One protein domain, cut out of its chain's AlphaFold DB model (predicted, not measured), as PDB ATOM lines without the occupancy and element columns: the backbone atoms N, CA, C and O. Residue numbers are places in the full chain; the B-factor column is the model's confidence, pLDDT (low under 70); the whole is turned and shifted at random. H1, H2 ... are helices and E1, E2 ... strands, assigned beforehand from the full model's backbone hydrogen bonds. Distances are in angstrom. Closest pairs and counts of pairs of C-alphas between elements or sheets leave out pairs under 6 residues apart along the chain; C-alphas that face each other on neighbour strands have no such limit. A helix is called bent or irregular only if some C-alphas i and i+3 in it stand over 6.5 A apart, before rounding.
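What this domain is: This is residues 39 to 143, 150 to 196 and 217 to 245 of the 245 residues of a protein of Acidobacteria bacterium (UniProt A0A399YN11). The model is a rod built along one long helix, H1, with the four-stranded antiparallel sheet E1 E2 E3 E9 curled round it and H3 beside it on the same face of that sheet. In the half of the rod away from Ile 39, small parts gather: the meander E4 E5 E6, each strand the antiparallel neighbour of the one before, the short parallel pair E7 E8, and helices H2 and H4. The printed part has 181 residues, in the order H1 H2 H3 E1 E2 E3 E4 E5 E6 E7 E8 H4 E9, and its class is mixed, helices and strands. It is loose, with a radius of gyration of the C-alphas of 20.2 A and spans of 83 by 27 by 22 A.

Where its parts are: H1, residues 39 to 76, begins with C-alpha 39 at (-14.883, -7.853, -79.040) and is 53.6 A long. H2 holds residues 82 to 94, and H3 residues 97 to 114, 26.2 A. H3 has a kink of 25 degrees near residue 104 and is irregular, but only just: C-alphas 100 and 103 are 6.7 A apart. E1, residues 117 to 127, 28.6 A, bends by 61 degrees at residue 120. E2 is residues 130 to 139, 28.8 A, and E3 residues 152 to 163, 35.6 A. E4 is 166 to 169, E5 172 to 177, E6 180 to 182, E7 187 to 189 and E8 219 to 221. H4 holds residues 223 to 233. E9, residues 238 to 244, ends with C-alpha 244 at (-0.806, -33.190, -62.354).

How they stand to each other: The sheet E1 E2 E3 E9 is twisted and curls round H1 residues 48 to 72. Within hydrogen-bond range are N 123 and O 134 of E1 and E2, a hairpin, at 3.1 A; N 155 and O 135 of the neighbours E2 and E3 at 3.0 A; and N 158 and O 242 of the neighbours E3 and E9 at 2.8 A. H1 touches H3 with residues 55 to 71 alone, at a shallow tilt of 32 degrees, opposite ways; their closest C-alphas, of Ala 63 and Ala 104, are 3.9 A apart. H3 lies over E1 and E2 at a height over the sheet of 8.8 A. N 167 and O 174 of E4 and E5 are 3.0 A apart, N 175 and O 182 of E5 and E6 2.8 A, and N 188 and O 219 of E7 and E8 3.0 A. H2 and H4 each only graze the sheet E4 E5 E6, and are close but not clearly touching, with the C-alphas of Ala 85 and Leu 230 closest at 7.5 A. In H1, H2 and H4 every O i to N i+4 pair is within hydrogen-bond range; in H3, 12 of 14.

The domain as a whole: The C-alphas farthest apart, of Ile 39 and Pro 196, are 83.5 A apart. Residues 144 to 149 and 197 to 216 are not printed, with C-alpha gaps of 6.6 A and 27.3 A. The links printed whole are tight. Mean pLDDT of the printed part is 87.7; residues 43, 45 and 191 to 196 are under 70.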
ATOM      1  N   ILE A  39     -16.310  -7.626 -79.322       78.06
ATOM      2  CA  ILE A  39     -14.883  -7.853 -79.040       78.06
ATOM      3  C   ILE A  39     -14.554  -7.524 -77.578       78.06
ATOM      4  O   ILE A  39     -13.832  -8.273 -76.922       78.06
ATOM      5  N   THR A  40     -15.099  -6.432 -77.041       73.56
ATOM      6  CA  THR A  40     -14.831  -6.015 -75.656       73.56
ATOM      7  C   THR A  40     -15.466  -6.944 -74.622       73.56
ATOM      8  O   THR A  40     -14.799  -7.305 -73.651       73.56
ATOM      9  N   VAL A  41     -16.714  -7.380 -74.829       72.62
ATOM     10  CA  VAL A  41     -17.396  -8.318 -73.920       72.62
ATOM     11  C   VAL A  41     -16.723  -9.693 -73.948       72.62
ATOM     12  O   VAL A  41     -16.392 -10.233 -72.892       72.62
ATOM     13  N   LEU A  42     -16.452 -10.231 -75.141       72.00
ATOM     14  CA  LEU A  42     -15.783 -11.527 -75.295       72.00
ATOM     15  C   LEU A  42     -14.356 -11.494 -74.731       72.00
ATOM     16  O   LEU A  42     -13.957 -12.407 -74.009       72.00
ATOM     17  N   GLY A  43     -13.608 -10.417 -74.990       69.12
ATOM     18  CA  GLY A  43     -12.244 -10.253 -74.486       69.12
ATOM     19  C   GLY A  43     -12.173 -10.210 -72.959       69.12
ATOM     20  O   GLY A  43     -11.318 -10.868 -72.361       69.12
ATOM     21  N   ARG A  44     -13.098  -9.496 -72.302       70.06
ATOM     22  CA  ARG A  44     -13.181  -9.469 -70.832       70.06
ATOM     23  C   ARG A  44     -13.488 -10.847 -70.263       70.06
ATOM     24  O   ARG A  44     -12.836 -11.255 -69.308       70.06
ATOM     25  N   GLY A  45     -14.428 -11.568 -70.868       66.81
ATOM     26  CA  GLY A  45     -14.819 -12.879 -70.372       66.81
ATOM     27  C   GLY A  45     -13.693 -13.908 -70.414       66.81
ATOM     28  O   GLY A  45     -13.406 -14.539 -69.397       66.81
ATOM     29  N   VAL A  46     -12.988 -13.987 -71.547       74.50
ATOM     30  CA  VAL A  46     -11.819 -14.866 -71.710       74.50
ATOM     31  C   VAL A  46     -10.718 -14.508 -70.712       74.50
ATOM     32  O   VAL A  46     -10.106 -15.399 -70.135       74.50
ATOM     33  N   THR A  47     -10.495 -13.217 -70.451       81.88
ATOM     34  CA  THR A  47      -9.454 -12.768 -69.511       81.88
ATOM     35  C   THR A  47      -9.749 -13.189 -68.067       81.88
ATOM     36  O   THR A  47      -8.839 -13.599 -67.352       81.88
ATOM     37  N   VAL A  48     -11.006 -13.107 -67.618       83.75
ATOM     38  CA  VAL A  48     -11.376 -13.517 -66.248       83.75
ATOM     39  C   VAL A  48     -11.269 -15.037 -66.089       83.75
ATOM     40  O   VAL A  48     -10.854 -15.526 -65.039       83.75
ATOM     41  N   GLU A  49     -11.615 -15.788 -67.133       86.12
ATOM     42  CA  GLU A  49     -11.535 -17.246 -67.132       86.12
ATOM     43  C   GLU A  49     -10.085 -17.747 -67.102       86.12
ATOM     44  O   GLU A  49      -9.729 -18.560 -66.246       86.12
ATOM     45  N   THR A  50      -9.225 -17.210 -67.973       87.56
ATOM     46  CA  THR A  50      -7.795 -17.549 -67.981       87.56
ATOM     47  C   THR A  50      -7.126 -17.157 -66.672       87.56
ATOM     48  O   THR A  50      -6.379 -17.954 -66.117       87.56
ATOM     49  N   GLN A  51      -7.466 -15.990 -66.121       87.88
ATOM     50  CA  GLN A  51      -6.965 -15.547 -64.825       87.88
ATOM     51  C   GLN A  51      -7.336 -16.522 -63.697       87.88
ATOM     52  O   GLN A  51      -6.487 -16.852 -62.871       87.88
ATOM     53  N   ALA A  52      -8.581 -17.001 -63.657       89.44
ATOM     54  CA  ALA A  52      -9.026 -17.950 -62.640       89.44
ATOM     55  C   ALA A  52      -8.311 -19.307 -62.753       89.44
ATOM     56  O   ALA A  52      -7.959 -19.898 -61.732       89.44
ATOM     57  N   ARG A  53      -8.052 -19.769 -63.983       93.38
ATOM     58  CA  ARG A  53      -7.291 -20.996 -64.252       93.38
ATOM     59  C   ARG A  53      -5.819 -20.859 -63.855       93.38
ATOM     60  O   ARG A  53      -5.316 -21.675 -63.093       93.38
ATOM     61  N   THR A  54      -5.155 -19.779 -64.273       94.00
ATOM     62  CA  THR A  54      -3.780 -19.478 -63.840       94.00
ATOM     63  C   THR A  54      -3.693 -19.365 -62.319       94.00
ATOM     64  O   THR A  54      -2.724 -19.824 -61.724       94.00
ATOM     65  N   ALA A  55      -4.714 -18.798 -61.668       95.38
ATOM     66  CA  ALA A  55      -4.752 -18.701 -60.216       95.38
ATOM     67  C   ALA A  55      -4.850 -20.069 -59.528       95.38
ATOM     68  O   ALA A  55      -4.195 -20.254 -58.505       95.38
ATOM     69  N   SER A  56      -5.640 -21.018 -60.050       96.50
ATOM     70  CA  SER A  56      -5.678 -22.375 -59.489       96.50
ATOM     71  C   SER A  56      -4.356 -23.106 -59.693       96.50
ATOM     72  O   SER A  56      -3.860 -23.701 -58.739       96.50
ATOM     73  N   ASP A  57      -3.763 -23.009 -60.887       96.81
ATOM     74  CA  ASP A  57      -2.485 -23.655 -61.213       96.81
ATOM     75  C   ASP A  57      -1.359 -23.123 -60.312       96.81
ATOM     76  O   ASP A  57      -0.652 -23.894 -59.661       96.81
ATOM     77  N   ALA A  58      -1.254 -21.795 -60.193       96.88
ATOM     78  CA  ALA A  58      -0.279 -21.142 -59.326       96.88
ATOM     79  C   ALA A  58      -0.506 -21.472 -57.844       96.88
ATOM     80  O   ALA A  58       0.456 -21.679 -57.112       96.88
ATOM     81  N   ALA A  59      -1.761 -21.536 -57.390       97.75
ATOM     82  CA  ALA A  59      -2.074 -21.883 -56.006       97.75
ATOM     83  C   ALA A  59      -1.725 -23.341 -55.677       97.75
ATOM     84  O   ALA A  59      -1.205 -23.609 -54.596       97.75
ATOM     85  N   ALA A  60      -1.991 -24.278 -56.591       98.06
ATOM     86  CA  ALA A  60      -1.642 -25.681 -56.401       98.06
ATOM     87  C   ALA A  60      -0.119 -25.866 -56.339       98.06
ATOM     88  O   ALA A  60       0.377 -26.516 -55.419       98.06
ATOM     89  N   LEU A  61       0.621 -25.246 -57.268       97.75
ATOM     90  CA  LEU A  61       2.083 -25.316 -57.293       97.75
ATOM     91  C   LEU A  61       2.700 -24.689 -56.037       97.75
ATOM     92  O   LEU A  61       3.516 -25.323 -55.380       97.75
ATOM     93  N   ALA A  62       2.234 -23.502 -55.643       97.31
ATOM     94  CA  ALA A  62       2.722 -22.824 -54.446       97.31
ATOM     95  C   ALA A  62       2.414 -23.591 -53.153       97.31
ATOM     96  O   ALA A  62       3.192 -23.531 -52.207       97.31
ATOM     97  N   ALA A  63       1.304 -24.334 -53.093       97.25
ATOM     98  CA  ALA A  63       1.064 -25.243 -51.977       97.25
ATOM     99  C   ALA A  63       2.098 -26.370 -51.916       97.25
ATOM    100  O   ALA A  63       2.575 -26.695 -50.832       97.25
ATOM    101  N   ALA A  64       2.433 -26.962 -53.063       96.50
ATOM    102  CA  ALA A  64       3.436 -28.015 -53.132       96.50
ATOM    103  C   ALA A  64       4.832 -27.491 -52.751       96.50
ATOM    104  O   ALA A  64       5.516 -28.128 -51.958       96.50
ATOM    105  N   GLU A  65       5.217 -26.314 -53.249       95.50
ATOM    106  CA  GLU A  65       6.482 -25.651 -52.900       95.50
ATOM    107  C   GLU A  65       6.528 -25.258 -51.419       95.50
ATOM    108  O   GLU A  65       7.454 -25.641 -50.716       95.50
ATOM    109  N   GLY A  66       5.486 -24.602 -50.900       94.81
ATOM    110  CA  GLY A  66       5.430 -24.215 -49.488       94.81
ATOM    111  C   GLY A  66       5.435 -25.410 -48.531       94.81
ATOM    112  O   GLY A  66       5.914 -25.301 -47.409       94.81
ATOM    113  N   TYR A  67       4.928 -26.568 -48.966       93.75
ATOM    114  CA  TYR A  67       5.071 -27.816 -48.219       93.75
ATOM    115  C   TYR A  67       6.520 -28.322 -48.202       93.75
ATOM    116  O   TYR A  67       7.011 -28.727 -47.151       93.75
ATOM    117  N   VAL A  68       7.185 -28.316 -49.361       93.31
ATOM    118  CA  VAL A  68       8.592 -28.722 -49.497       93.31
ATOM    119  C   VAL A  68       9.485 -27.846 -48.624       93.31
ATOM    120  O   VAL A  68      10.247 -28.378 -47.821       93.31
ATOM    121  N   ASP A  69       9.313 -26.527 -48.705       92.75
ATOM    122  CA  ASP A  69      10.084 -25.561 -47.921       92.75
ATOM    123  C   ASP A  69       9.915 -25.789 -46.410       92.75
ATOM    124  O   ASP A  69      10.890 -25.734 -45.663       92.75
ATOM    125  N   GLU A  70       8.695 -26.091 -45.952       91.81
ATOM    126  CA  GLU A  70       8.414 -26.374 -44.539       91.81
ATOM    127  C   GLU A  70       9.111 -27.662 -44.066       91.81
ATOM    128  O   GLU A  70       9.717 -27.695 -42.992       91.81
ATOM    129  N   VAL A  71       9.060 -28.730 -44.872       90.69
ATOM    130  CA  VAL A  71       9.739 -29.998 -44.561       90.69
ATOM    131  C   VAL A  71      11.254 -29.804 -44.522       90.69
ATOM    132  O   VAL A  71      11.893 -30.191 -43.539       90.69
ATOM    133  N   ASP A  72      11.823 -29.160 -45.538       90.25
ATOM    134  CA  ASP A  72      13.261 -28.912 -45.626       90.25
ATOM    135  C   ASP A  72      13.747 -27.993 -44.491       90.25
ATOM    136  O   ASP A  72      14.801 -28.249 -43.903       90.25
ATOM    137  N   ALA A  73      12.968 -26.978 -44.102       89.62
ATOM    138  CA  ALA A  73      13.288 -26.106 -42.971       89.62
ATOM    139  C   ALA A  73      13.344 -26.875 -41.643       89.62
ATOM    140  O   ALA A  73      14.267 -26.689 -40.842       89.62
ATOM    141  N   HIS A  74      12.389 -27.778 -41.413       89.44
ATOM    142  CA  HIS A  74      12.382 -28.623 -40.224       89.44
ATOM    143  C   HIS A  74      13.556 -29.608 -40.203       89.44
ATOM    144  O   HIS A  74      14.195 -29.775 -39.159       89.44
ATOM    145  N   LEU A  75      13.902 -30.215 -41.336       89.06
ATOM    146  CA  LEU A  75      15.059 -31.110 -41.434       89.06
ATOM    147  C   LEU A  75      16.384 -30.361 -41.235       89.06
ATOM    148  O   LEU A  75      17.246 -30.820 -40.485       89.06
ATOM    149  N   ALA A  76      16.516 -29.167 -41.815       88.56
ATOM    150  CA  ALA A  76      17.679 -28.303 -41.630       88.56
ATOM    151  C   ALA A  76      17.853 -27.844 -40.170       88.56
ATOM    152  O   ALA A  76      18.964 -27.507 -39.755       88.56
ATOM    153  N   SER A  77      16.777 -27.853 -39.376       88.94
ATOM    154  CA  SER A  77      16.809 -27.508 -37.950       88.94
ATOM    155  C   SER A  77      17.296 -28.643 -37.035       88.94
ATOM    156  O   SER A  77      17.494 -28.419 -35.838       88.94
ATOM    157  N   LEU A  78      17.528 -29.853 -37.570       88.75
ATOM    158  CA  LEU A  78      18.017 -30.988 -36.785       88.75
ATOM    159  C   LEU A  78      19.371 -30.658 -36.125       88.75
ATOM    160  O   LEU A  78      20.340 -30.330 -36.816       88.75
ATOM    161  N   PRO A  79      19.494 -30.790 -34.792       87.62
ATOM    162  CA  PRO A  79      20.729 -30.450 -34.102       87.62
ATOM    163  C   PRO A  79      21.879 -31.395 -34.483       87.62
ATOM    164  O   PRO A  79      21.698 -32.548 -34.887       87.62
ATOM    165  N   TYR A  80      23.109 -30.905 -34.327       84.50
ATOM    166  CA  TYR A  80      24.306 -31.696 -34.620       84.50
ATOM    167  C   TYR A  80      24.580 -32.770 -33.563       84.50
ATOM    168  O   TYR A  80      25.077 -33.846 -33.896       84.50
ATOM    169  N   THR A  81      24.209 -32.498 -32.309       85.00
ATOM    170  CA  THR A  81      24.370 -33.409 -31.173       85.00
ATOM    171  C   THR A  81      23.479 -34.644 -31.343       85.00
ATOM    172  O   THR A  81      22.258 -34.480 -31.336       85.00
ATOM    173  N   PRO A  82      24.034 -35.872 -31.434       78.50
ATOM    174  CA  PRO A  82      23.267 -37.080 -31.755       78.50
ATOM    175  C   PRO A  82      22.047 -37.306 -30.856       78.50
ATOM    176  O   PRO A  82      20.941 -37.460 -31.361       78.50
ATOM    177  N   GLY A  83      22.207 -37.225 -29.530       78.88
ATOM    178  CA  GLY A  83      21.091 -37.424 -28.594       78.88
ATOM    179  C   GLY A  83      19.946 -36.419 -28.778       78.88
ATOM    180  O   GLY A  83      18.776 -36.794 -28.738       78.88
ATOM    181  N   LEU A  84      20.269 -35.151 -29.058       84.50
ATOM    182  CA  LEU A  84      19.257 -34.130 -29.350       84.50
ATOM    183  C   LEU A  84      18.631 -34.339 -30.734       84.50
ATOM    184  O   LEU A  84      17.435 -34.119 -30.898       84.50
ATOM    185  N   ALA A  85      19.422 -34.780 -31.716       85.94
ATOM    186  CA  ALA A  85      18.971 -34.997 -33.089       85.94
ATOM    187  C   ALA A  85      17.937 -36.115 -33.160       85.94
ATOM    188  O   ALA A  85      16.947 -35.989 -33.869       85.94
ATOM    189  N   ILE A  86      18.136 -37.169 -32.369       86.00
ATOM    190  CA  ILE A  86      17.218 -38.303 -32.259       86.00
ATOM    191  C   ILE A  86      15.890 -37.872 -31.644       86.00
ATOM    192  O   ILE A  86      14.831 -38.175 -32.193       86.00
ATOM    193  N   GLY A  87      15.939 -37.133 -30.530       85.75
ATOM    194  CA  GLY A  87      14.733 -36.604 -29.893       85.75
ATOM    195  C   GLY A  87      13.945 -35.690 -30.833       85.75
ATOM    196  O   GLY A  87      12.726 -35.816 -30.940       85.75
ATOM    197  N   HIS A  88      14.647 -34.826 -31.570       88.50
ATOM    198  CA  HIS A  88      14.027 -33.937 -32.545       88.50
ATOM    199  C   HIS A  88      13.447 -34.710 -33.734       88.50
ATOM    200  O   HIS A  88      12.286 -34.521 -34.071       88.50
ATOM    201  N   LEU A  89      14.200 -35.648 -34.317       88.69
ATOM    202  CA  LEU A  89      13.733 -36.484 -35.423       88.69
ATOM    203  C   LEU A  89      12.479 -37.280 -35.045       88.69
ATOM    204  O   LEU A  89      11.529 -37.326 -35.821       88.69
ATOM    205  N   ARG A  90      12.439 -37.857 -33.839       87.69
ATOM    206  CA  ARG A  90      11.244 -38.543 -33.335       87.69
ATOM    207  C   ARG A  90      10.044 -37.602 -33.295       87.69
ATOM    208  O   ARG A  90       8.977 -37.956 -33.782       87.69
ATOM    209  N   GLN A  91      10.239 -36.395 -32.765       88.44
ATOM    210  CA  GLN A  91       9.193 -35.380 -32.743       88.44
ATOM    211  C   GLN A  91       8.712 -35.051 -34.160       88.44
ATOM    212  O   GLN A  91       7.502 -35.043 -34.365       88.44
ATOM    213  N   LEU A  92       9.632 -34.848 -35.119       88.94
ATOM    214  CA  LEU A  92       9.338 -34.608 -36.541       88.94
ATOM    215  C   LEU A  92       8.446 -35.707 -37.143       88.94
ATOM    216  O   LEU A  92       7.434 -35.406 -37.773       88.94
ATOM    217  N   LEU A  93       8.800 -36.974 -36.926       88.94
ATOM    218  CA  LEU A  93       8.066 -38.128 -37.461       88.94
ATOM    219  C   LEU A  93       6.681 -38.322 -36.811       88.94
ATOM    220  O   LEU A  93       5.781 -38.886 -37.436       88.94
ATOM    221  N   ASP A  94       6.494 -37.828 -35.586       87.56
ATOM    222  CA  ASP A  94       5.221 -37.886 -34.858       87.56
ATOM    223  C   ASP A  94       4.273 -36.714 -35.177       87.56
ATOM    224  O   ASP A  94       3.098 -36.751 -34.787       87.56
ATOM    225  N   LEU A  95       4.727 -35.678 -35.898       85.62
ATOM    226  CA  LEU A  95       3.863 -34.546 -36.239       85.62
ATOM    227  C   LEU A  95       2.686 -34.971 -37.134       85.62
ATOM    228  O   LEU A  95       2.861 -35.703 -38.114       85.62
ATOM    229  N   PRO A  96       1.471 -34.460 -36.857       83.19
ATOM    230  CA  PRO A  96       0.326 -34.708 -37.713       83.19
ATOM    231  C   PRO A  96       0.495 -34.004 -39.064       83.19
ATOM    232  O   PRO A  96       1.068 -32.916 -39.151       83.19
ATOM    233  N   GLN A  97      -0.102 -34.580 -40.112       79.44
ATOM    234  CA  GLN A  97      -0.123 -34.015 -41.468       79.44
ATOM    235  C   GLN A  97      -0.507 -32.529 -41.487       79.44
ATOM    236  O   GLN A  97       0.060 -31.743 -42.240       79.44
ATOM    237  N   THR A  98      -1.471 -32.147 -40.647       82.00
ATOM    238  CA  THR A  98      -2.030 -30.795 -40.599       82.00
ATOM    239  C   THR A  98      -0.974 -29.729 -40.345       82.00
ATOM    240  O   THR A  98      -1.095 -28.642 -40.904       82.00
ATOM    241  N   THR A  99       0.058 -30.040 -39.552       82.38
ATOM    242  CA  THR A  99       1.141 -29.093 -39.266       82.38
ATOM    243  C   THR A  99       1.921 -28.774 -40.533       82.38
ATOM    244  O   THR A  99       2.082 -27.608 -40.872       82.38
ATOM    245  N   TRP A 100       2.277 -29.802 -41.299       81.44
ATOM    246  CA  TRP A 100       3.016 -29.658 -42.552       81.44
ATOM    247  C   TRP A 100       2.202 -28.964 -43.655       81.44
ATOM    248  O   TRP A 100       2.743 -28.281 -44.517       81.44
ATOM    249  N   THR A 101       0.875 -29.119 -43.648       87.94
ATOM    250  CA  THR A 101       0.005 -28.564 -44.703       87.94
ATOM    251  C   THR A 101      -0.474 -27.133 -44.451       87.94
ATOM    252  O   THR A 101      -1.101 -26.540 -45.332       87.94
ATOM    253  N   ALA A 102      -0.207 -26.562 -43.272       91.19
ATOM    254  CA  ALA A 102      -0.638 -25.204 -42.936       91.19
ATOM    255  C   ALA A 102       0.088 -24.141 -43.785       91.19
ATOM    256  O   ALA A 102      -0.552 -23.225 -44.316       91.19
ATOM    257  N   ALA A 103       1.403 -24.305 -43.971       91.56
ATOM    258  CA  ALA A 103       2.208 -23.472 -44.863       91.56
ATOM    259  C   ALA A 103       1.702 -23.568 -46.313       91.56
ATOM    260  O   ALA A 103       1.416 -22.552 -46.945       91.56
ATOM    261  N   ALA A 104       1.444 -24.793 -46.786       94.94
ATOM    262  CA  ALA A 104       0.905 -25.056 -48.120       94.94
ATOM    263  C   ALA A 104      -0.427 -24.325 -48.385       94.94
ATOM    264  O   ALA A 104      -0.599 -23.678 -49.418       94.94
ATOM    265  N   GLN A 105      -1.374 -24.382 -47.440       96.25
ATOM    266  CA  GLN A 105      -2.655 -23.683 -47.578       96.25
ATOM    267  C   GLN A 105      -2.481 -22.157 -47.591       96.25
ATOM    268  O   GLN A 105      -3.167 -21.456 -48.345       96.25
ATOM    269  N   THR A 106      -1.572 -21.647 -46.759       96.19
ATOM    270  CA  THR A 106      -1.261 -20.215 -46.680       96.19
ATOM    271  C   THR A 106      -0.704 -19.715 -48.008       96.19
ATOM    272  O   THR A 106      -1.202 -18.718 -48.543       96.19
ATOM    273  N   GLU A 107       0.243 -20.444 -48.597       96.94
ATOM    274  CA  GLU A 107       0.837 -20.071 -49.878       96.94
ATOM    275  C   GLU A 107      -0.125 -20.218 -51.057       96.94
ATOM    276  O   GLU A 107      -0.247 -19.294 -51.868       96.94
ATOM    277  N   ALA A 108      -0.932 -21.282 -51.099       97.62
ATOM    278  CA  ALA A 108      -2.021 -21.388 -52.072       97.62
ATOM    279  C   ALA A 108      -2.967 -20.179 -52.017       97.62
ATOM    280  O   ALA A 108      -3.345 -19.621 -53.050       97.62
ATOM    281  N   SER A 109      -3.347 -19.750 -50.810       97.56
ATOM    282  CA  SER A 109      -4.227 -18.594 -50.615       97.56
ATOM    283  C   SER A 109      -3.569 -17.290 -51.075       97.56
ATOM    284  O   SER A 109      -4.208 -16.474 -51.759       97.56
ATOM    285  N   ARG A 110      -2.279 -17.109 -50.760       97.50
ATOM    286  CA  ARG A 110      -1.497 -15.940 -51.173       97.50
ATOM    287  C   ARG A 110      -1.403 -15.849 -52.695       97.50
ATOM    288  O   ARG A 110      -1.709 -14.790 -53.248       97.50
ATOM    289  N   LEU A 111      -1.052 -16.940 -53.378       96.50
ATOM    290  CA  LEU A 111      -0.924 -16.946 -54.839       96.50
ATOM    291  C   LEU A 111      -2.271 -16.859 -55.558       96.50
ATOM    292  O   LEU A 111      -2.363 -16.153 -56.565       96.50
ATOM    293  N   ALA A 112      -3.329 -17.483 -55.036       96.06
ATOM    294  CA  ALA A 112      -4.674 -17.294 -55.579       96.06
ATOM    295  C   ALA A 112      -5.076 -15.808 -55.542       96.06
ATOM    296  O   ALA A 112      -5.545 -15.264 -56.546       96.06
ATOM    297  N   SER A 113      -4.821 -15.140 -54.411       95.44
ATOM    298  CA  SER A 113      -5.127 -13.718 -54.204       95.44
ATOM    299  C   SER A 113      -4.286 -12.805 -55.095       95.44
ATOM    300  O   SER A 113      -4.828 -11.887 -55.716       95.44
ATOM    301  N   ALA A 114      -2.985 -13.086 -55.226       95.00
ATOM    302  CA  ALA A 114      -2.087 -12.360 -56.124       95.00
ATOM    303  C   ALA A 114      -2.544 -12.435 -57.593       95.00
ATOM    304  O   ALA A 114      -2.379 -11.476 -58.344       95.00
ATOM    305  N   ASN A 115      -3.200 -13.534 -57.977       93.00
ATOM    306  CA  ASN A 115      -3.778 -13.734 -59.305       93.00
ATOM    307  C   ASN A 115      -5.258 -13.318 -59.401       93.00
ATOM    308  O   ASN A 115      -5.959 -13.718 -60.327       93.00
ATOM    309  N   GLY A 116      -5.768 -12.489 -58.482       92.12
ATOM    310  CA  GLY A 116      -7.126 -11.929 -58.556       92.12
ATOM    311  C   GLY A 116      -8.251 -12.947 -58.350       92.12
ATOM    312  O   GLY A 116      -9.381 -12.738 -58.807       92.12
ATOM    313  N   SER A 117      -7.955 -14.038 -57.647       95.69
ATOM    314  CA  SER A 117      -8.906 -15.078 -57.267       95.69
ATOM    315  C   SER A 117      -8.921 -15.291 -55.754       95.69
ATOM    316  O   SER A 117      -8.088 -14.789 -55.014       95.69
ATOM    317  N   THR A 118      -9.910 -16.030 -55.271       96.06
ATOM    318  CA  THR A 118     -10.045 -16.437 -53.869       96.06
ATOM    319  C   THR A 118      -9.951 -17.948 -53.791       96.06
ATOM    320  O   THR A 118     -10.616 -18.637 -54.569       96.06
ATOM    321  N   LEU A 119      -9.152 -18.465 -52.858       96.88
ATOM    322  CA  LEU A 119      -9.116 -19.897 -52.577       96.88
ATOM    323  C   LEU A 119     -10.454 -20.305 -51.944       96.88
ATOM    324  O   LEU A 119     -10.884 -19.735 -50.942       96.88
ATOM    325  N   ARG A 120     -11.156 -21.250 -52.573       96.62
ATOM    326  CA  ARG A 120     -12.485 -21.719 -52.143       96.62
ATOM    327  C   ARG A 120     -12.447 -23.079 -51.490       96.62
ATOM    328  O   ARG A 120     -13.193 -23.311 -50.544       96.62
ATOM    329  N   ALA A 121     -11.607 -23.958 -52.010       96.94
ATOM    330  CA  ALA A 121     -11.358 -25.255 -51.420       96.94
ATOM    331  C   ALA A 121      -9.881 -25.598 -51.576       96.94
ATOM    332  O   ALA A 121      -9.225 -25.172 -52.530       96.94
ATOM    333  N   PHE A 122      -9.392 -26.366 -50.615       96.56
ATOM    334  CA  PHE A 122      -8.036 -26.872 -50.569       96.56
ATOM    335  C   PHE A 122      -8.087 -28.278 -49.984       96.56
ATOM    336  O   PHE A 122      -8.743 -28.484 -48.961       96.56
ATOM    337  N   SER A 123      -7.437 -29.234 -50.637       95.25
ATOM    338  CA  SER A 123      -7.307 -30.598 -50.130       95.25
ATOM    339  C   SER A 123      -5.901 -31.122 -50.360       95.25
ATOM    340  O   SER A 123      -5.225 -30.727 -51.313       95.25
ATOM    341  N   VAL A 124      -5.475 -32.014 -49.468       94.00
ATOM    342  CA  VAL A 124      -4.155 -32.635 -49.513       94.00
ATOM    343  C   VAL A 124      -4.303 -34.140 -49.393       94.00
ATOM    344  O   VAL A 124      -4.852 -34.625 -48.406       94.00
ATOM    345  N   ASP A 125      -3.757 -34.862 -50.364       91.62
ATOM    346  CA  ASP A 125      -3.791 -36.319 -50.414       91.62
ATOM    347  C   ASP A 125      -2.370 -36.884 -50.417       91.62
ATOM    348  O   ASP A 125      -1.543 -36.533 -51.260       91.62
ATOM    349  N   SER A 126      -2.084 -37.797 -49.492       88.94
ATOM    350  CA  SER A 126      -0.778 -38.454 -49.409       88.94
ATOM    351  C   SER A 126      -0.742 -39.767 -50.187       88.94
ATOM    352  O   SER A 126      -1.677 -40.567 -50.113       88.94
ATOM    353  N   ARG A 127       0.390 -40.049 -50.824       87.69
ATOM    354  CA  ARG A 127       0.782 -41.357 -51.366       87.69
ATOM    355  C   ARG A 127       2.196 -41.678 -50.894       87.69
ATOM    356  O   ARG A 127       2.882 -40.780 -50.433       87.69
ATOM    357  N   LEU A 128       2.639 -42.923 -51.071       83.06
ATOM    358  CA  LEU A 128       3.879 -43.458 -50.484       83.06
ATOM    359  C   LEU A 128       5.121 -42.549 -50.630       83.06
ATOM    360  O   LEU A 128       5.949 -42.475 -49.730       83.06
ATOM    361  N   THR A 129       5.250 -41.852 -51.761       85.19
ATOM    362  CA  THR A 129       6.380 -40.958 -52.062       85.19
ATOM    363  C   THR A 129       5.942 -39.588 -52.572       85.19
ATOM    364  O   THR A 129       6.772 -38.813 -53.036       85.19
ATOM    365  N   SER A 130       4.647 -39.268 -52.521       91.25
ATOM    366  CA  SER A 130       4.144 -38.020 -53.092       91.25
ATOM    367  C   SER A 130       2.982 -37.431 -52.310       91.25
ATOM    368  O   SER A 130       2.054 -38.155 -51.949       91.25
ATOM    369  N   MET A 131       2.968 -36.114 -52.168       92.50
ATOM    370  CA  MET A 131       1.853 -35.344 -51.624       92.50
ATOM    371  C   MET A 131       1.179 -34.575 -52.754       92.50
ATOM    372  O   MET A 131       1.842 -33.894 -53.533       92.50
ATOM    373  N   ARG A 132      -0.142 -34.707 -52.866       95.25
ATOM    374  CA  ARG A 132      -0.955 -34.010 -53.862       95.25
ATOM    375  C   ARG A 132      -1.725 -32.883 -53.211       95.25
ATOM    376  O   ARG A 132      -2.407 -33.103 -52.218       95.25
ATOM    377  N   PHE A 133      -1.658 -31.708 -53.814       96.44
ATOM    378  CA  PHE A 133      -2.279 -30.483 -53.337       96.44
ATOM    379  C   PHE A 133      -3.279 -30.020 -54.380       96.44
ATOM    380  O   PHE A 133      -2.892 -29.618 -55.476       96.44
ATOM    381  N   THR A 134      -4.565 -30.094 -54.050       97.69
ATOM    382  CA  THR A 134      -5.631 -29.623 -54.937       97.69
ATOM    383  C   THR A 134      -6.099 -28.256 -54.468       97.69
ATOM    384  O   THR A 134      -6.596 -28.112 -53.348       97.69
ATOM    385  N   ALA A 135      -5.969 -27.252 -55.330       97.69
ATOM    386  CA  ALA A 135      -6.421 -25.894 -55.070       97.69
ATOM    387  C   ALA A 135      -7.578 -25.541 -56.003       97.69
ATOM    388  O   ALA A 135      -7.468 -25.625 -57.228       97.69
ATOM    389  N   ARG A 136      -8.693 -25.099 -55.416       97.50
ATOM    390  CA  ARG A 136      -9.841 -24.574 -56.156       97.50
ATOM    391  C   ARG A 136      -9.935 -23.074 -55.953       97.50
ATOM    392  O   ARG A 136     -10.217 -22.611 -54.844       97.50
ATOM    393  N   ALA A 137      -9.723 -22.323 -57.025       96.50
ATOM    394  CA  ALA A 137      -9.719 -20.870 -57.022       96.50
ATOM    395  C   ALA A 137     -10.932 -20.327 -57.780       96.50
ATOM    396  O   ALA A 137     -11.292 -20.815 -58.850       96.50
ATOM    397  N   ARG A 138     -11.562 -19.291 -57.225       94.81
ATOM    398  CA  ARG A 138     -12.669 -18.565 -57.856       94.81
ATOM    399  C   ARG A 138     -12.258 -17.129 -58.111       94.81
ATOM    400  O   ARG A 138     -11.862 -16.458 -57.154       94.81
ATOM    401  N   ALA A 139     -12.431 -16.641 -59.337       92.25
ATOM    402  CA  ALA A 139     -12.164 -15.244 -59.666       92.25
ATOM    403  C   ALA A 139     -12.902 -14.294 -58.712       92.25
ATOM    404  O   ALA A 139     -14.026 -14.564 -58.281       92.25
ATOM    405  N   VAL A 140     -12.280 -13.159 -58.392       89.75
ATOM    406  CA  VAL A 140     -12.932 -12.083 -57.628       89.75
ATOM    407  C   VAL A 140     -13.947 -11.342 -58.504       89.75
ATOM    408  O   VAL A 140     -15.036 -10.982 -58.043       89.75
ATOM    409  N   LYS A 141     -13.603 -11.140 -59.779       84.31
ATOM    410  CA  LYS A 141     -14.456 -10.492 -60.779       84.31
ATOM    411  C   LYS A 141     -15.313 -11.526 -61.511       84.31
ATOM    412  O   LYS A 141     -14.926 -12.684 -61.646       84.31
ATOM    413  N   SER A 142     -16.487 -11.100 -61.956       77.50
ATOM    414  CA  SER A 142     -17.333 -11.866 -62.867       77.50
ATOM    415  C   SER A 142     -16.926 -11.610 -64.319       77.50
ATOM    416  O   SER A 142     -16.358 -10.568 -64.646       77.50
ATOM    417  N   THR A 143     -17.247 -12.565 -65.188       72.88
ATOM    418  CA  THR A 143     -17.089 -12.475 -66.649       72.88
ATOM    419  C   THR A 143     -17.951 -11.349 -67.235       72.88
ATOM    420  O   THR A 143     -17.523 -10.641 -68.145       72.88
ATOM    421  N   ARG A 150     -19.120 -16.252 -60.977       86.75
ATOM    422  CA  ARG A 150     -17.684 -16.032 -61.140       86.75
ATOM    423  C   ARG A 150     -17.047 -17.356 -61.546       86.75
ATOM    424  O   ARG A 150     -17.431 -18.372 -60.958       86.75
ATOM    425  N   PRO A 151     -16.125 -17.363 -62.518       89.12
ATOM    426  CA  PRO A 151     -15.462 -18.587 -62.929       89.12
ATOM    427  C   PRO A 151     -14.668 -19.183 -61.769       89.12
ATOM    428  O   PRO A 151     -14.120 -18.469 -60.922       89.12
ATOM    429  N   GLU A 152     -14.646 -20.508 -61.731       93.50
ATOM    430  CA  GLU A 152     -13.990 -21.300 -60.704       93.50
ATOM    431  C   GLU A 152     -13.285 -22.478 -61.368       93.50
ATOM    432  O   GLU A 152     -13.897 -23.208 -62.146       93.50
ATOM    433  N   PHE A 153     -12.009 -22.648 -61.041       95.88
ATOM    434  CA  PHE A 153     -11.163 -23.709 -61.571       95.88
ATOM    435  C   PHE A 153     -10.480 -24.458 -60.442       95.88
ATOM    436  O   PHE A 153     -10.342 -23.956 -59.324       95.88
ATOM    437  N   SER A 154     -10.093 -25.689 -60.744       96.94
ATOM    438  CA  SER A 154      -9.375 -26.572 -59.840       96.94
ATOM    439  C   SER A 154      -8.117 -27.044 -60.540       96.94
ATOM    440  O   SER A 154      -8.189 -27.428 -61.706       96.94
ATOM    441  N   ALA A 155      -7.009 -27.050 -59.814       97.69
ATOM    442  CA  ALA A 155      -5.744 -27.601 -60.270       97.69
ATOM    443  C   ALA A 155      -5.129 -28.444 -59.159       97.69
ATOM    444  O   ALA A 155      -5.396 -28.205 -57.976       97.69
ATOM    445  N   THR A 156      -4.307 -29.412 -59.548       98.06
ATOM    446  CA  THR A 156      -3.597 -30.283 -58.617       98.06
ATOM    447  C   THR A 156      -2.109 -30.214 -58.911       98.06
ATOM    448  O   THR A 156      -1.700 -30.304 -60.065       98.06
ATOM    449  N   ALA A 157      -1.295 -30.073 -57.872       97.94
ATOM    450  CA  ALA A 157       0.149 -30.233 -57.952       97.94
ATOM    451  C   ALA A 157       0.585 -31.418 -57.097       97.94
ATOM    452  O   ALA A 157      -0.052 -31.750 -56.100       97.94
ATOM    453  N   GLU A 158       1.670 -32.065 -57.493       96.56
ATOM    454  CA  GLU A 158       2.282 -33.175 -56.782       96.56
ATOM    455  C   GLU A 158       3.708 -32.784 -56.385       96.56
ATOM    456  O   GLU A 158       4.500 -32.402 -57.244       96.56
ATOM    457  N   ALA A 159       4.023 -32.890 -55.092       94.88
ATOM    458  CA  ALA A 159       5.387 -32.878 -54.573       94.88
ATOM    459  C   ALA A 159       5.813 -34.322 -54.319       94.88
ATOM    460  O   ALA A 159       5.207 -35.015 -53.498       94.88
ATOM    461  N   ARG A 160       6.828 -34.796 -55.037       94.62
ATOM    462  CA  ARG A 160       7.315 -36.174 -54.973       94.62
ATOM    463  C   ARG A 160       8.751 -36.214 -54.476       94.62
ATOM    464  O   ARG A 160       9.597 -35.519 -55.022       94.62
ATOM    465  N   ILE A 161       9.020 -37.079 -53.507       92.38
ATOM    466  CA  ILE A 161      10.380 -37.404 -53.075       92.38
ATOM    467  C   ILE A 161      10.983 -38.339 -54.126       92.38
ATOM    468  O   ILE A 161      10.432 -39.413 -54.392       92.38
ATOM    469  N   THR A 162      12.085 -37.928 -54.750       91.06
ATOM    470  CA  THR A 162      12.800 -38.729 -55.757       91.06
ATOM    471  C   THR A 162      14.027 -39.433 -55.192       91.06
ATOM    472  O   THR A 162      14.489 -40.404 -55.790       91.06
ATOM    473  N   GLY A 163      14.518 -38.988 -54.035       85.75
ATOM    474  CA  GLY A 163      15.702 -39.536 -53.391       85.75
ATOM    475  C   GLY A 163      15.762 -39.216 -51.900       85.75
ATOM    476  O   GLY A 163      15.050 -38.350 -51.395       85.75
ATOM    477  N   GLY A 164      16.637 -39.934 -51.196       85.75
ATOM    478  CA  GLY A 164      16.858 -39.765 -49.761       85.75
ATOM    479  C   GLY A 164      16.066 -40.736 -48.876       85.75
ATOM    480  O   GLY A 164      15.366 -41.621 -49.370       85.75
ATOM    481  N   PRO A 165      16.212 -40.605 -47.548       88.88
ATOM    482  CA  PRO A 165      15.688 -41.565 -46.583       88.88
ATOM    483  C   PRO A 165      14.244 -41.276 -46.154       88.88
ATOM    484  O   PRO A 165      13.778 -41.878 -45.195       88.88
ATOM    485  N   LEU A 166      13.538 -40.344 -46.798       90.75
ATOM    486  CA  LEU A 166      12.190 -39.938 -46.402       90.75
ATOM    487  C   LEU A 166      11.120 -40.560 -47.287       90.75
ATOM    488  O   LEU A 166      11.314 -40.813 -48.474       90.75
ATOM    489  N   CYS A 167       9.952 -40.771 -46.699       91.25
ATOM    490  CA  CYS A 167       8.772 -41.250 -47.398       91.25
ATOM    491  C   CYS A 167       7.502 -40.776 -46.689       91.25
ATOM    492  O   CYS A 167       7.557 -40.153 -45.629       91.25
ATOM    493  N   PHE A 168       6.344 -41.095 -47.260       88.25
ATOM    494  CA  PHE A 168       5.050 -40.811 -46.656       88.25
ATOM    495  C   PHE A 168       4.263 -42.089 -46.415       88.25
ATOM    496  O   PHE A 168       4.099 -42.918 -47.305       88.25
ATOM    497  N   ASN A 169       3.688 -42.229 -45.227       85.00
ATOM    498  CA  ASN A 169       2.789 -43.336 -44.921       85.00
ATOM    499  C   ASN A 169       1.553 -42.807 -44.199       85.00
ATOM    500  O   ASN A 169       1.666 -42.186 -43.145       85.00
ATOM    501  N   ARG A 170       0.365 -43.023 -44.788       79.19
ATOM    502  CA  ARG A 170      -0.927 -42.536 -44.260       79.19
ATOM    503  C   ARG A 170      -0.858 -41.066 -43.821       79.19
ATOM    504  O   ARG A 170      -1.311 -40.702 -42.739       79.19
ATOM    505  N   ALA A 171      -0.260 -40.246 -44.679       77.25
ATOM    506  CA  ALA A 171      -0.097 -38.811 -44.501       77.25
ATOM    507  C   ALA A 171       0.823 -38.356 -43.357       77.25
ATOM    508  O   ALA A 171       0.802 -37.193 -42.964       77.25
ATOM    509  N   ARG A 172       1.670 -39.255 -42.853       85.00
ATOM    510  CA  ARG A 172       2.774 -38.921 -41.950       85.00
ATOM    511  C   ARG A 172       4.099 -39.006 -42.680       85.00
ATOM    512  O   ARG A 172       4.246 -39.823 -43.593       85.00
ATOM    513  N   LEU A 173       5.044 -38.180 -42.245       89.06
ATOM    514  CA  LEU A 173       6.436 -38.314 -42.644       89.06
ATOM    515  C   LEU A 173       6.996 -39.609 -42.043       89.06
ATOM    516  O   LEU A 173       6.721 -39.948 -40.892       89.06
ATOM    517  N   GLY A 174       7.739 -40.348 -42.850       90.81
ATOM    518  CA  GLY A 174       8.325 -41.628 -42.499       90.81
ATOM    519  C   GLY A 174       9.754 -41.749 -43.002       90.81
ATOM    520  O   GLY A 174      10.260 -40.875 -43.709       90.81
ATOM    521  N   LEU A 175      10.382 -42.865 -42.646       91.19
ATOM    522  CA  LEU A 175      11.715 -43.238 -43.085       91.19
ATOM    523  C   LEU A 175      11.645 -44.400 -44.072       91.19
ATOM    524  O   LEU A 175      10.991 -45.415 -43.822       91.19
ATOM    525  N   TRP A 176      12.345 -44.253 -45.189       89.62
ATOM    526  CA  TRP A 176      12.585 -45.335 -46.123       89.62
ATOM    527  C   TRP A 176      13.704 -46.223 -45.583       89.62
ATOM    528  O   TRP A 176      14.867 -45.824 -45.546       89.62
ATOM    529  N   TRP A 177      13.347 -47.431 -45.155       87.00
ATOM    530  CA  TRP A 177      14.267 -48.386 -44.551       87.00
ATOM    531  C   TRP A 177      13.985 -49.788 -45.073       87.00
ATOM    532  O   TRP A 177      12.836 -50.228 -45.067       87.00
ATOM    533  N   ASP A 178      15.024 -50.486 -45.536       84.94
ATOM    534  CA  ASP A 178      14.923 -51.884 -45.981       84.94
ATOM    535  C   ASP A 178      13.760 -52.126 -46.976       84.94
ATOM    536  O   ASP A 178      12.902 -52.994 -46.812       84.94
ATOM    537  N   GLY A 179      13.659 -51.251 -47.987       84.44
ATOM    538  CA  GLY A 179      12.626 -51.318 -49.030       84.44
ATOM    539  C   GLY A 179      11.199 -50.991 -48.570       84.44
ATOM    540  O   GLY A 179      10.256 -51.172 -49.343       84.44
ATOM    541  N   ARG A 180      11.018 -50.516 -47.333       88.44
ATOM    542  CA  ARG A 180       9.716 -50.208 -46.729       88.44
ATOM    543  C   ARG A 180       9.670 -48.768 -46.225       88.44
ATOM    544  O   ARG A 180      10.671 -48.206 -45.800       88.44
ATOM    545  N   CYS A 181       8.475 -48.182 -46.246       89.50
ATOM    546  CA  CYS A 181       8.224 -46.881 -45.631       89.50
ATOM    547  C   CYS A 181       7.709 -47.067 -44.200       89.50
ATOM    548  O   CYS A 181       6.534 -47.395 -43.986       89.50
ATOM    549  N   LEU A 182       8.596 -46.868 -43.230       89.31
ATOM    550  CA  LEU A 182       8.285 -46.940 -41.809       89.31
ATOM    551  C   LEU A 182       7.798 -45.569 -41.327       89.31
ATOM    552  O   LEU A 182       8.335 -44.545 -41.733       89.31
ATOM    553  N   ALA A 183       6.781 -45.523 -40.472       86.44
ATOM    554  CA  ALA A 183       6.299 -44.280 -39.871       86.44
ATOM    555  C   ALA A 183       5.634 -44.562 -38.521       86.44
ATOM    556  O   ALA A 183       5.102 -45.655 -38.312       86.44
ATOM    557  N   GLY A 184       5.620 -43.564 -37.635       82.44
ATOM    558  CA  GLY A 184       4.981 -43.660 -36.321       82.44
ATOM    559  C   GLY A 184       5.573 -44.763 -35.439       82.44
ATOM    560  O   GLY A 184       6.786 -44.872 -35.292       82.44
ATOM    561  N   ASP A 185       4.703 -45.606 -34.881       79.12
ATOM    562  CA  ASP A 185       5.025 -46.672 -33.921       79.12
ATOM    563  C   ASP A 185       5.872 -47.817 -34.499       79.12
ATOM    564  O   ASP A 185       6.380 -48.648 -33.752       79.12
ATOM    565  N   LYS A 186       6.063 -47.850 -35.822       81.81
ATOM    566  CA  LYS A 186       6.924 -48.831 -36.500       81.81
ATOM    567  C   LYS A 186       8.415 -48.479 -36.472       81.81
ATOM    568  O   LYS A 186       9.209 -49.270 -36.975       81.81
ATOM    569  N   ILE A 187       8.796 -47.323 -35.921       82.12
ATOM    570  CA  ILE A 187      10.194 -46.881 -35.812       82.12
ATOM    571  C   ILE A 187      10.567 -46.723 -34.339       82.12
ATOM    572  O   ILE A 187       9.940 -45.954 -33.608       82.12
ATOM    573  N   VAL A 188      11.651 -47.379 -33.928       83.44
ATOM    574  CA  VAL A 188      12.294 -47.153 -32.632       83.44
ATOM    575  C   VAL A 188      13.713 -46.649 -32.886       83.44
ATOM    576  O   VAL A 188      14.565 -47.367 -33.397       83.44
ATOM    577  N   LEU A 189      13.963 -45.379 -32.563       82.44
ATOM    578  CA  LEU A 189      15.295 -44.781 -32.667       82.44
ATOM    579  C   LEU A 189      16.047 -45.027 -31.357       82.44
ATOM    580  O   LEU A 189      15.644 -44.503 -30.314       82.44
ATOM    581  N   VAL A 190      17.127 -45.803 -31.419       80.19
ATOM    582  CA  VAL A 190      17.939 -46.161 -30.251       80.19
ATOM    583  C   VAL A 190      19.204 -45.301 -30.249       80.19
ATOM    584  O   VAL A 190      20.003 -45.392 -31.183       80.19
ATOM    585  N   PRO A 191      19.407 -44.423 -29.250       69.12
ATOM    586  CA  PRO A 191      20.626 -43.634 -29.175       69.12
ATOM    587  C   PRO A 191      21.854 -44.538 -29.020       69.12
ATOM    588  O   PRO A 191      21.758 -45.581 -28.376       69.12
ATOM    589  N   PRO A 192      23.010 -44.150 -29.589       62.88
ATOM    590  CA  PRO A 192      24.243 -44.891 -29.368       62.88
ATOM    591  C   PRO A 192      24.539 -44.924 -27.864       62.88
ATOM    592  O   PRO A 192      24.571 -43.870 -27.220       62.88
ATOM    593  N   SER A 193      24.708 -46.129 -27.312       58.12
ATOM    594  CA  SER A 193      25.101 -46.300 -25.914       58.12
ATOM    595  C   SER A 193      26.466 -45.643 -25.698       58.12
ATOM    596  O   SER A 193      27.391 -45.843 -26.486       58.12
ATOM    597  N   LEU A 194      26.570 -44.793 -24.675       55.38
ATOM    598  CA  LEU A 194      27.832 -44.161 -24.265       55.38
ATOM    599  C   LEU A 194      28.606 -45.028 -23.271       55.38
ATOM    600  O   LEU A 194      29.766 -44.738 -22.977       55.38
ATOM    601  N   GLU A 195      27.957 -46.054 -22.726       57.78
ATOM    602  CA  GLU A 195      28.623 -47.049 -21.909       57.78
ATOM    603  C   GLU A 195      29.351 -48.014 -22.847       57.78
ATOM    604  O   GLU A 195      28.732 -48.504 -23.794       57.78
ATOM    605  N   PRO A 196      30.662 -48.253 -22.636       53.44
ATOM    606  CA  PRO A 196      31.315 -49.371 -23.291       53.44
ATOM    607  C   PRO A 196      30.501 -50.611 -22.953       53.44
ATOM    608  O   PRO A 196      30.144 -50.787 -21.782       53.44
ATOM    609  N   ASP A 217       6.815 -56.268 -36.308       77.38
ATOM    610  CA  ASP A 217       7.564 -55.718 -35.179       77.38
ATOM    611  C   ASP A 217       8.166 -54.341 -35.521       77.38
ATOM    612  O   ASP A 217       8.487 -54.071 -36.687       77.38
ATOM    613  N   PRO A 218       8.287 -53.426 -34.538       79.56
ATOM    614  CA  PRO A 218       8.965 -52.153 -34.744       79.56
ATOM    615  C   PRO A 218      10.415 -52.379 -35.169       79.56
ATOM    616  O   PRO A 218      11.110 -53.227 -34.615       79.56
ATOM    617  N   VAL A 219      10.882 -51.598 -36.140       83.00
ATOM    618  CA  VAL A 219      12.281 -51.655 -36.565       83.00
ATOM    619  C   VAL A 219      13.097 -50.747 -35.657       83.00
ATOM    620  O   VAL A 219      12.830 -49.543 -35.563       83.00
ATOM    621  N   GLU A 220      14.098 -51.328 -35.006       84.44
ATOM    622  CA  GLU A 220      15.084 -50.591 -34.224       84.44
ATOM    623  C   GLU A 220      16.198 -50.077 -35.141       84.44
ATOM    624  O   GLU A 220      16.822 -50.838 -35.879       84.44
ATOM    625  N   ILE A 221      16.437 -48.765 -35.109       81.69
ATOM    626  CA  ILE A 221      17.526 -48.110 -35.840       81.69
ATOM    627  C   ILE A 221      18.461 -47.503 -34.796       81.69
ATOM    628  O   ILE A 221      18.101 -46.530 -34.125       81.69
ATOM    629  N   GLY A 222      19.653 -48.083 -34.655       83.81
ATOM    630  CA  GLY A 222      20.655 -47.687 -33.665       83.81
ATOM    631  C   GLY A 222      22.074 -47.629 -34.231       83.81
ATOM    632  O   GLY A 222      22.300 -47.886 -35.412       83.81
ATOM    633  N   GLY A 223      23.035 -47.256 -33.381       81.12
ATOM    634  CA  GLY A 223      24.468 -47.290 -33.703       81.12
ATOM    635  C   GLY A 223      24.866 -46.506 -34.964       81.12
ATOM    636  O   GLY A 223      24.412 -45.378 -35.191       81.12
ATOM    637  N   ASP A 224      25.722 -47.111 -35.789       82.31
ATOM    638  CA  ASP A 224      26.267 -46.513 -37.019       82.31
ATOM    639  C   ASP A 224      25.199 -46.216 -38.081       82.31
ATOM    640  O   ASP A 224      25.307 -45.254 -38.849       82.31
ATOM    641  N   ASP A 225      24.141 -47.023 -38.109       84.69
ATOM    642  CA  ASP A 225      23.024 -46.885 -39.037       84.69
ATOM    643  C   ASP A 225      22.221 -45.613 -38.760       84.69
ATOM    644  O   ASP A 225      21.885 -44.863 -39.685       84.69
ATOM    645  N   LEU A 226      22.015 -45.296 -37.481       84.44
ATOM    646  CA  LEU A 226      21.385 -44.051 -37.055       84.44
ATOM    647  C   LEU A 226      22.264 -42.829 -37.356       84.44
ATOM    648  O   LEU A 226      21.762 -41.799 -37.811       84.44
ATOM    649  N   ALA A 227      23.581 -42.936 -37.157       82.69
ATOM    650  CA  ALA A 227      24.515 -41.864 -37.498       82.69
ATOM    651  C   ALA A 227      24.513 -41.564 -39.008       82.69
ATOM    652  O   ALA A 227      24.485 -40.396 -39.413       82.69
ATOM    653  N   ARG A 228      24.473 -42.610 -39.848       86.44
ATOM    654  CA  ARG A 228      24.368 -42.482 -41.309       86.44
ATOM    655  C   ARG A 228      23.045 -41.843 -41.725       86.44
ATOM    656  O   ARG A 228      23.056 -40.920 -42.538       86.44
ATOM    657  N   LEU A 229      21.932 -42.284 -41.135       87.94
ATOM    658  CA  LEU A 229      20.601 -41.728 -41.383       87.94
ATOM    659  C   LEU A 229      20.545 -40.231 -41.050       87.94
ATOM    660  O   LEU A 229      20.115 -39.429 -41.875       87.94
ATOM    661  N   LEU A 230      21.030 -39.834 -39.870       86.12
ATOM    662  CA  LEU A 230      21.086 -38.426 -39.466       86.12
ATOM    663  C   LEU A 230      21.986 -37.597 -40.392       86.12
ATOM    664  O   LEU A 230      21.687 -36.438 -40.663       86.12
ATOM    665  N   GLY A 231      23.073 -38.184 -40.902       85.31
ATOM    666  CA  GLY A 231      23.913 -37.556 -41.920       85.31
ATOM    667  C   GLY A 231      23.166 -37.298 -43.233       85.31
ATOM    668  O   GLY A 231      23.311 -36.223 -43.811       85.31
ATOM    669  N   GLN A 232      22.339 -38.249 -43.673       87.50
ATOM    670  CA  GLN A 232      21.515 -38.115 -44.878       87.50
ATOM    671  C   GLN A 232      20.368 -37.117 -44.698       87.50
ATOM    672  O   GLN A 232      20.133 -36.310 -45.586       87.50
ATOM    673  N   LEU A 233      19.696 -37.120 -43.543       87.31
ATOM    674  CA  LEU A 233      18.577 -36.213 -43.241       87.31
ATOM    675  C   LEU A 233      18.980 -34.736 -43.142       87.31
ATOM    676  O   LEU A 233      18.120 -33.865 -43.180       87.31
ATOM    677  N   ARG A 234      20.278 -34.448 -43.003       83.25
ATOM    678  CA  ARG A 234      20.823 -33.083 -43.039       83.25
ATOM    679  C   ARG A 234      21.080 -32.572 -44.456       83.25
ATOM    680  O   ARG A 234      21.373 -31.391 -44.620       83.25
ATOM    681  N   GLN A 235      21.044 -33.448 -45.459       84.12
ATOM    682  CA  GLN A 235      21.115 -33.037 -46.857       84.12
ATOM    683  C   GLN A 235      19.730 -32.568 -47.320       84.12
ATOM    684  O   GLN A 235      18.727 -33.087 -46.825       84.12
ATOM    685  N   PRO A 236      19.658 -31.610 -48.262       80.75
ATOM    686  CA  PRO A 236      18.391 -31.238 -48.872       80.75
ATOM    687  C   PRO A 236      17.754 -32.466 -49.521       80.75
ATOM    688  O   PRO A 236      18.430 -33.264 -50.179       80.75
ATOM    689  N   VAL A 237      16.454 -32.623 -49.308       88.56
ATOM    690  CA  VAL A 237      15.696 -33.735 -49.868       88.56
ATOM    691  C   VAL A 237      15.503 -33.482 -51.358       88.56
ATOM    692  O   VAL A 237      15.266 -32.359 -51.800       88.56
ATOM    693  N   GLU A 238      15.624 -34.532 -52.164       91.62
ATOM    694  CA  GLU A 238      15.403 -34.409 -53.599       91.62
ATOM    695  C   GLU A 238      13.904 -34.457 -53.892       91.62
ATOM    696  O   GLU A 238      13.260 -35.506 -53.774       91.62
ATOM    697  N   TRP A 239      13.358 -33.307 -54.284       92.94
ATOM    698  CA  TRP A 239      11.952 -33.141 -54.629       92.94
ATOM    699  C   TRP A 239      11.750 -32.937 -56.128       92.94
ATOM    700  O   TRP A 239      12.482 -32.207 -56.796       92.94
ATOM    701  N   GLN A 240      10.666 -33.508 -56.639       95.25
ATOM    702  CA  GLN A 240      10.078 -33.157 -57.921       95.25
ATOM    703  C   GLN A 240       8.694 -32.559 -57.678       95.25
ATOM    704  O   GLN A 240       7.797 -33.245 -57.188       95.25
ATOM    705  N   VAL A 241       8.514 -31.292 -58.049       96.19
ATOM    706  CA  VAL A 241       7.235 -30.582 -57.951       96.19
ATOM    707  C   VAL A 241       6.687 -30.320 -59.350       96.19
ATOM    708  O   VAL A 241       7.394 -29.797 -60.210       96.19
ATOM    709  N   ALA A 242       5.436 -30.706 -59.600       96.56
ATOM    710  CA  ALA A 242       4.785 -30.489 -60.892       96.56
ATOM    711  C   ALA A 242       3.258 -30.445 -60.779       96.56
ATOM    712  O   ALA A 242       2.673 -31.050 -59.883       96.56
ATOM    713  N   LEU A 243       2.602 -29.781 -61.734       95.75
ATOM    714  CA  LEU A 243       1.159 -29.927 -61.936       95.75
ATOM    715  C   LEU A 243       0.835 -31.341 -62.430       95.75
ATOM    716  O   LEU A 243       1.572 -31.919 -63.229       95.75
ATOM    717  N   VAL A 244      -0.287 -31.880 -61.961       93.75
ATOM    718  CA  VAL A 244      -0.806 -33.190 -62.354       93.75
ATOM    719  C   VAL A 244      -2.279 -33.058 -62.733       93.75
ATOM    720  O   VAL A 244      -3.059 -32.435 -62.012       93.75
ATOM    721  N   GLU A 245      -2.632 -33.621 -63.888       74.69
ATOM    722  CA  GLU A 245      -4.008 -33.672 -64.405       74.69
ATOM    723  C   GLU A 245      -4.840 -34.779 -63.739       74.69
ATOM    724  O   GLU A 245      -4.286 -35.869 -63.444       74.69
TER     725      GLU A 245